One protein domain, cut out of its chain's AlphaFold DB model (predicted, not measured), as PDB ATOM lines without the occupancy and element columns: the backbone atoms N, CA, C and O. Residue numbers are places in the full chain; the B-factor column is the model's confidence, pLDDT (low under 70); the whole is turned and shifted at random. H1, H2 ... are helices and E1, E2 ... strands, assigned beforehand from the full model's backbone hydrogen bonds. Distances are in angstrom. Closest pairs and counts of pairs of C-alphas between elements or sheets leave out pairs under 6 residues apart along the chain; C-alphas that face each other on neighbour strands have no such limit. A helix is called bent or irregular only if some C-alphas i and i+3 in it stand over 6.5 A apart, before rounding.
ATOM      1  N   ASP A   4     -58.981-109.071  46.871       91.44
ATOM      2  CA  ASP A   4     -59.140-107.612  46.847       91.44
ATOM      3  C   ASP A   4     -59.567-107.060  48.211       91.44
ATOM      4  O   ASP A   4     -58.957-106.126  48.723       91.44
ATOM      5  N   GLU A   5     -60.549-107.693  48.855       93.19
ATOM      6  CA  GLU A   5     -60.967-107.390  50.227       93.19
ATOM      7  C   GLU A   5     -59.795-107.529  51.197       93.19
ATOM      8  O   GLU A   5     -59.637-106.714  52.101       93.19
ATOM      9  N   ARG A   6     -58.948-108.550  51.002       93.38
ATOM     10  CA  ARG A   6     -57.728-108.749  51.789       93.38
ATOM     11  C   ARG A   6     -56.736-107.615  51.600       93.38
ATOM     12  O   ARG A   6     -56.228-107.117  52.600       93.38
ATOM     13  N   ASN A   7     -56.497-107.192  50.367       92.00
ATOM     14  CA  ASN A   7     -55.593-106.084  50.084       92.00
ATOM     15  C   ASN A   7     -56.108-104.775  50.700       92.00
ATOM     16  O   ASN A   7     -55.358-104.110  51.405       92.00
ATOM     17  N   ILE A   8     -57.395-104.453  50.521       92.75
ATOM     18  CA  ILE A   8     -58.018-103.257  51.111       92.75
ATOM     19  C   ILE A   8     -57.955-103.304  52.641       92.75
ATOM     20  O   ILE A   8     -57.605-102.316  53.281       92.75
ATOM     21  N   TYR A   9     -58.259-104.455  53.243       94.38
ATOM     22  CA  TYR A   9     -58.188-104.626  54.691       94.38
ATOM     23  C   TYR A   9     -56.776-104.385  55.230       94.38
ATOM     24  O   TYR A   9     -56.619-103.645  56.199       94.38
ATOM     25  N   PHE A  10     -55.747-104.973  54.609       93.06
ATOM     26  CA  PHE A  10     -54.366-104.749  55.039       93.06
ATOM     27  C   PHE A  10     -53.915-103.309  54.819       93.06
ATOM     28  O   PHE A  10     -53.221-102.786  55.681       93.06
ATOM     29  N   GLU A  11     -54.351-102.643  53.749       92.94
ATOM     30  CA  GLU A  11     -54.062-101.222  53.537       92.94
ATOM     31  C   GLU A  11     -54.617-100.364  54.686       92.94
ATOM     32  O   GLU A  11     -53.899 -99.543  55.260       92.94
ATOM     33  N   ILE A  12     -55.871-100.605  55.093       94.56
ATOM     34  CA  ILE A  12     -56.514 -99.896  56.212       94.56
ATOM     35  C   ILE A  12     -55.805-100.206  57.535       94.56
ATOM     36  O   ILE A  12     -55.500 -99.292  58.304       94.56
ATOM     37  N   VAL A  13     -55.532-101.483  57.814       95.25
ATOM     38  CA  VAL A  13     -54.875-101.913  59.056       95.25
ATOM     39  C   VAL A  13     -53.461-101.351  59.148       95.25
ATOM     40  O   VAL A  13     -53.125-100.753  60.165       95.25
ATOM     41  N   ASN A  14     -52.652-101.474  58.096       94.12
ATOM     42  CA  ASN A  14     -51.280-100.971  58.077       94.12
ATOM     43  C   ASN A  14     -51.250 -99.447  58.211       94.12
ATOM     44  O   ASN A  14     -50.462 -98.929  58.997       94.12
ATOM     45  N   THR A  15     -52.156 -98.732  57.537       93.69
ATOM     46  CA  THR A  15     -52.306 -97.276  57.697       93.69
ATOM     47  C   THR A  15     -52.694 -96.893  59.121       93.69
ATOM     48  O   THR A  15     -52.150 -95.941  59.672       93.69
ATOM     49  N   THR A  16     -53.588 -97.653  59.752       95.56
ATOM     50  CA  THR A  16     -53.993 -97.403  61.143       95.56
ATOM     51  C   THR A  16     -52.842 -97.669  62.112       95.56
ATOM     52  O   THR A  16     -52.585 -96.862  62.999       95.56
ATOM     53  N   LEU A  17     -52.113 -98.774  61.936       94.38
ATOM     54  CA  LEU A  17     -50.954 -99.118  62.764       94.38
ATOM     55  C   LEU A  17     -49.800 -98.124  62.582       94.38
ATOM     56  O   LEU A  17     -49.120 -97.805  63.555       94.38
ATOM     57  N   ALA A  18     -49.614 -97.593  61.371       94.12
ATOM     58  CA  ALA A  18     -48.595 -96.595  61.064       94.12
ATOM     59  C   ALA A  18     -48.733 -95.324  61.915       94.12
ATOM     60  O   ALA A  18     -47.718 -94.750  62.293       94.12
ATOM     61  N   MET A  19     -49.961 -94.926  62.279       93.88
ATOM     62  CA  MET A  19     -50.215 -93.767  63.151       93.88
ATOM     63  C   MET A  19     -49.628 -93.926  64.561       93.88
ATOM     64  O   MET A  19     -49.419 -92.931  65.250       93.88
ATOM     65  N   PHE A  20     -49.388 -95.164  65.000       94.81
ATOM     66  CA  PHE A  20     -48.834 -95.494  66.318       94.81
ATOM     67  C   PHE A  20     -47.389 -95.990  66.245       94.81
ATOM     68  O   PHE A  20     -46.819 -96.397  67.258       94.81
ATOM     69  N   HIS A  21     -46.807 -96.002  65.051       94.19
ATOM     70  CA  HIS A  21     -45.438 -96.426  64.842       94.19
ATOM     71  C   HIS A  21     -44.480 -95.237  65.006       94.19
ATOM     72  O   HIS A  21     -44.874 -94.085  64.864       94.19
ATOM     73  N   GLN A  22     -43.205 -95.516  65.284       95.19
ATOM     74  CA  GLN A  22     -42.165 -94.484  65.281       95.19
ATOM     75  C   GLN A  22     -41.971 -93.876  63.883       95.19
ATOM     76  O   GLN A  22     -42.217 -94.541  62.862       95.19
ATOM     77  N   ASP A  23     -41.475 -92.642  63.861       94.25
ATOM     78  CA  ASP A  23     -41.175 -91.901  62.642       94.25
ATOM     79  C   ASP A  23     -40.083 -92.576  61.799       94.25
ATOM     80  O   ASP A  23     -39.273 -93.375  62.271       94.25
ATOM     81  N   TYR A  24     -40.093 -92.261  60.504       92.31
ATOM     82  CA  TYR A  24     -39.016 -92.626  59.593       92.31
ATOM     83  C   TYR A  24     -37.860 -91.633  59.737       92.31
ATOM     84  O   TYR A  24     -38.003 -90.475  59.337       92.31
ATOM     85  N   GLU A  25     -36.713 -92.094  60.228       91.75
ATOM     86  CA  GLU A  25     -35.514 -91.274  60.392       91.75
ATOM     87  C   GLU A  25     -34.450 -91.649  59.359       91.75
ATOM     88  O   GLU A  25     -34.152 -92.824  59.123       91.75
ATOM     89  N   TYR A  26     -33.854 -90.636  58.741       89.69
ATOM     90  CA  TYR A  26     -32.786 -90.791  57.761       89.69
ATOM     91  C   TYR A  26     -31.800 -89.630  57.862       89.69
ATOM     92  O   TYR A  26     -32.176 -88.512  58.210       89.69
ATOM     93  N   ASP A  27     -30.546 -89.903  57.519       89.31
ATOM     94  CA  ASP A  27     -29.496 -88.904  57.356       89.31
ATOM     95  C   ASP A  27     -29.393 -88.523  55.872       89.31
ATOM     96  O   ASP A  27     -29.170 -89.383  55.016       89.31
ATOM     97  N   GLU A  28     -29.599 -87.246  55.546       90.88
ATOM     98  CA  GLU A  28     -29.409 -86.709  54.196       90.88
ATOM     99  C   GLU A  28     -28.073 -85.973  54.125       90.88
ATOM    100  O   GLU A  28     -27.890 -84.918  54.732       90.88
ATOM    101  N   LYS A  29     -27.144 -86.499  53.325       90.44
ATOM    102  CA  LYS A  29     -25.836 -85.884  53.097       90.44
ATOM    103  C   LYS A  29     -25.816 -85.201  51.743       90.44
ATOM    104  O   LYS A  29     -26.128 -85.815  50.725       90.44
ATOM    105  N   THR A  30     -25.399 -83.938  51.731       91.88
ATOM    106  CA  THR A  30     -25.114 -83.186  50.508       91.88
ATOM    107  C   THR A  30     -23.613 -82.939  50.414       91.88
ATOM    108  O   THR A  30     -23.043 -82.282  51.279       91.88
ATOM    109  N   ILE A  31     -22.985 -83.448  49.356       91.88
ATOM    110  CA  ILE A  31     -21.573 -83.224  49.035       91.88
ATOM    111  C   ILE A  31     -21.511 -82.257  47.853       91.88
ATOM    112  O   ILE A  31     -22.134 -82.495  46.814       91.88
ATOM    113  N   LEU A  32     -20.767 -81.164  48.023       92.81
ATOM    114  CA  LEU A  32     -20.451 -80.214  46.961       92.81
ATOM    115  C   LEU A  32     -19.008 -80.450  46.518       92.81
ATOM    116  O   LEU A  32     -18.079 -80.295  47.306       92.81
ATOM    117  N   THR A  33     -18.826 -80.823  45.255       92.12
ATOM    118  CA  THR A  33     -17.511 -81.121  44.682       92.12
ATOM    119  C   THR A  33     -17.154 -80.060  43.657       92.12
ATOM    120  O   THR A  33     -17.854 -79.892  42.659       92.12
ATOM    121  N   ASN A  34     -16.040 -79.363  43.869       91.88
ATOM    122  CA  ASN A  34     -15.512 -78.415  42.896       91.88
ATOM    123  C   ASN A  34     -14.562 -79.128  41.926       91.88
ATOM    124  O   ASN A  34     -13.522 -79.651  42.327       91.88
ATOM    125  N   VAL A  35     -14.896 -79.122  40.637       89.88
ATOM    126  CA  VAL A  35     -14.021 -79.613  39.567       89.88
ATOM    127  C   VAL A  35     -13.746 -78.460  38.610       89.88
ATOM    128  O   VAL A  35     -14.619 -78.059  37.847       89.88
ATOM    129  N   LYS A  36     -12.518 -77.925  38.629       88.12
ATOM    130  CA  LYS A  36     -12.083 -76.810  37.761       88.12
ATOM    131  C   LYS A  36     -13.026 -75.587  37.816       88.12
ATOM    132  O   LYS A  36     -13.381 -75.047  36.772       88.12
ATOM    133  N   ASN A  37     -13.405 -75.147  39.020       88.31
ATOM    134  CA  ASN A  37     -14.340 -74.037  39.277       88.31
ATOM    135  C   ASN A  37     -15.797 -74.292  38.853       88.31
ATOM    136  O   ASN A  37     -16.574 -73.347  38.748       88.31
ATOM    137  N   ILE A  38     -16.182 -75.550  38.629       89.81
ATOM    138  CA  ILE A  38     -17.576 -75.956  38.434       89.81
ATOM    139  C   ILE A  38     -18.007 -76.759  39.658       89.81
ATOM    140  O   ILE A  38     -17.345 -77.729  40.029       89.81
ATOM    141  N   GLU A  39     -19.105 -76.347  40.287       92.56
ATOM    142  CA  GLU A  39     -19.674 -77.031  41.446       92.56
ATOM    143  C   GLU A  39     -20.625 -78.146  41.001       92.56
ATOM    144  O   GLU A  39     -21.559 -77.927  40.228       92.56
ATOM    145  N   PHE A  40     -20.384 -79.352  41.504       91.94
ATOM    146  CA  PHE A  40     -21.251 -80.508  41.342       91.94
ATOM    147  C   PHE A  40     -21.899 -80.833  42.682       91.94
ATOM    148  O   PHE A  40     -21.219 -80.882  43.705       91.94
ATOM    149  N   LYS A  41     -23.207 -81.090  42.670       93.31
ATOM    150  CA  LYS A  41     -23.971 -81.465  43.860       93.31
ATOM    151  C   LYS A  41     -24.309 -82.949  43.824       93.31
ATOM    152  O   LYS A  41     -24.954 -83.417  42.887       93.31
ATOM    153  N   THR A  42     -23.949 -83.660  44.882       91.69
ATOM    154  CA  THR A  42     -24.370 -85.040  45.125       91.69
ATOM    155  C   THR A  42     -25.168 -85.086  46.418       91.69
ATOM    156  O   THR A  42     -24.733 -84.554  47.435       91.69
ATOM    157  N   VAL A  43     -26.349 -85.699  46.378       91.25
ATOM    158  CA  VAL A  43     -27.211 -85.892  47.549       91.25
ATOM    159  C   VAL A  43     -27.416 -87.382  47.730       91.25
ATOM    160  O   VAL A  43     -27.711 -88.071  46.758       91.25
ATOM    161  N   GLY A  44     -27.287 -87.869  48.957       88.81
ATOM    162  CA  GLY A  44     -27.610 -89.249  49.290       88.81
ATOM    163  C   GLY A  44     -28.273 -89.350  50.646       88.81
ATOM    164  O   GLY A  44     -28.203 -88.433  51.466       88.81
ATOM    165  N   LYS A  45     -28.978 -90.459  50.837       86.94
ATOM    166  CA  LYS A  45     -29.839 -90.692  51.992       86.94
ATOM    167  C   LYS A  45     -29.470 -92.018  52.616       86.94
ATOM    168  O   LYS A  45     -29.498 -93.045  51.945       86.94
ATOM    169  N   THR A  46     -29.144 -91.995  53.897       87.12
ATOM    170  CA  THR A  46     -28.899 -93.197  54.688       87.12
ATOM    171  C   THR A  46     -30.047 -93.375  55.664       87.12
ATOM    172  O   THR A  46     -30.312 -92.511  56.493       87.12
ATOM    173  N   GLU A  47     -30.761 -94.485  55.531       87.94
ATOM    174  CA  GLU A  47     -31.850 -94.851  56.434       87.94
ATOM    175  C   GLU A  47     -31.289 -95.172  57.829       87.94
ATOM    176  O   GLU A  47     -30.388 -96.000  57.950       87.94
ATOM    177  N   LEU A  48     -31.796 -94.500  58.869       87.62
ATOM    178  CA  LEU A  48     -31.402 -94.726  60.266       87.62
ATOM    179  C   LEU A  48     -32.449 -95.579  60.983       87.62
ATOM    180  O   LEU A  48     -32.127 -96.601  61.587       87.62
ATOM    181  N   VAL A  49     -33.714 -95.167  60.878       89.19
ATOM    182  CA  VAL A  49     -34.863 -95.848  61.474       89.19
ATOM    183  C   VAL A  49     -35.952 -95.957  60.424       89.19
ATOM    184  O   VAL A  49     -36.470 -94.960  59.926       89.19
ATOM    185  N   LYS A  50     -36.340 -97.188  60.096       87.50
ATOM    186  CA  LYS A  50     -37.353 -97.448  59.069       87.50
ATOM    187  C   LYS A  50     -38.754 -96.969  59.463       87.50
ATOM    188  O   LYS A  50     -39.550 -96.602  58.599       87.50
ATOM    189  N   GLY A  51     -39.046 -96.936  60.761       92.00
ATOM    190  CA  GLY A  51     -40.304 -96.416  61.281       92.00
ATOM    191  C   GLY A  51     -41.529 -97.025  60.606       92.00
ATOM    192  O   GLY A  51     -41.526 -98.185  60.192       92.00
ATOM    193  N   TRP A  52     -42.585 -96.225  60.480       92.81
ATOM    194  CA  TRP A  52     -43.858 -96.648  59.893       92.81
ATOM    195  C   TRP A  52     -43.730 -97.232  58.474       92.81
ATOM    196  O   TRP A  52     -44.596 -98.000  58.053       92.81
ATOM    197  N   LYS A  53     -42.654 -96.919  57.727       88.81
ATOM    198  CA  LYS A  53     -42.435 -97.451  56.369       88.81
ATOM    199  C   LYS A  53     -42.239 -98.962  56.341       88.81
ATOM    200  O   LYS A  53     -42.409 -99.569  55.281       88.81
ATOM    201  N   GLU A  54     -41.889 -99.588  57.462       89.44
ATOM    202  CA  GLU A  54     -41.778-101.045  57.553       89.44
ATOM    203  C   GLU A  54     -43.088-101.740  57.156       89.44
ATOM    204  O   GLU A  54     -43.057-102.724  56.421       89.44
ATOM    205  N   LEU A  55     -44.233-101.154  57.522       88.88
ATOM    206  CA  LEU A  55     -45.572-101.695  57.262       88.88
ATOM    207  C   LEU A  55     -45.979-101.673  55.777       88.88
ATOM    208  O   LEU A  55     -46.909-102.377  55.386       88.88
ATOM    209  N   PHE A  56     -45.289-100.885  54.947       86.81
ATOM    210  CA  PHE A  56     -45.591-100.700  53.518       86.81
ATOM    211  C   PHE A  56     -44.489-101.219  52.592       86.81
ATOM    212  O   PHE A  56     -44.601-101.141  51.369       86.81
ATOM    213  N   SER A  57     -43.404-101.735  53.164       74.38
ATOM    214  CA  SER A  57     -42.254-102.177  52.387       74.38
ATOM    215  C   SER A  57     -42.580-103.453  51.622       74.38
ATOM    216  O   SER A  57     -42.785-104.509  52.216       74.38
TER     217      SER A  57
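This is residues 4 to 57 of the 197 residues of a protein of Lysinibacillus sp. YR326 (UniProt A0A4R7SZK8). Picture a long two-stranded hairpin, E1 and E2, with a small helical head at its open end, where H1 and the short H2 stand side by side, running opposite ways. The hairpin makes much of the length, and residues 4 to 9 of H1 stick out from the head. The printed part has 54 residues with two named helices and two named strands, in the order H1, E1, E2, H2; the sheet is E1 - E2, antiparallel, and the class is mixed, helices and strands. The whole is extended, with a radius of gyration of the C-alphas of 18.4 A and spans of 59 by 24 by 12 A.

Find C-alpha 4 at (-59.140, -107.612, 46.847); from there H1 runs through residues 4 to 18, 20.8 A. E1, residues 25 to 35, covers 32.1 A and ends at C-alpha 35, (-14.021, -79.613, 39.567). E2, residues 38 to 49, returns over 35.0 A. H2, residues 51 to 56, ends at C-alpha 56, (-45.591, -100.700, 53.518); it is neither bent nor irregular, but only just: C-alphas 51 and 54 are 6.1 A apart.

Look first at the hairpin: E1 and E2 are antiparallel at 163 degrees, with N 27 and O 46 at 2.8 A and N 35 and O 38 at 2.9 A, within hydrogen-bond range. H1 touches H2 with residues 14 to 18 alone; the closest C-alphas, those of Ala 18 and Trp 52, are 4.9 A apart. Their lines stand at a shallow tilt of 1 degrees, opposite ways. H1 and E2 are apart. In H1 every O i to N i+4 pair is within hydrogen-bond range; in H2 0 of 2 are, against 3 of 3 O i to N i+3 pairs.

Look to Glu 5 and Lys 36 for the two C-alphas farthest apart, 59.0 A. The printed part has no cut. The links E1 to E2 and E2 to H2 are tight, and H1 to E1 is short. Mean pLDDT of the printed part is 91.2, and no printed residue is under 70.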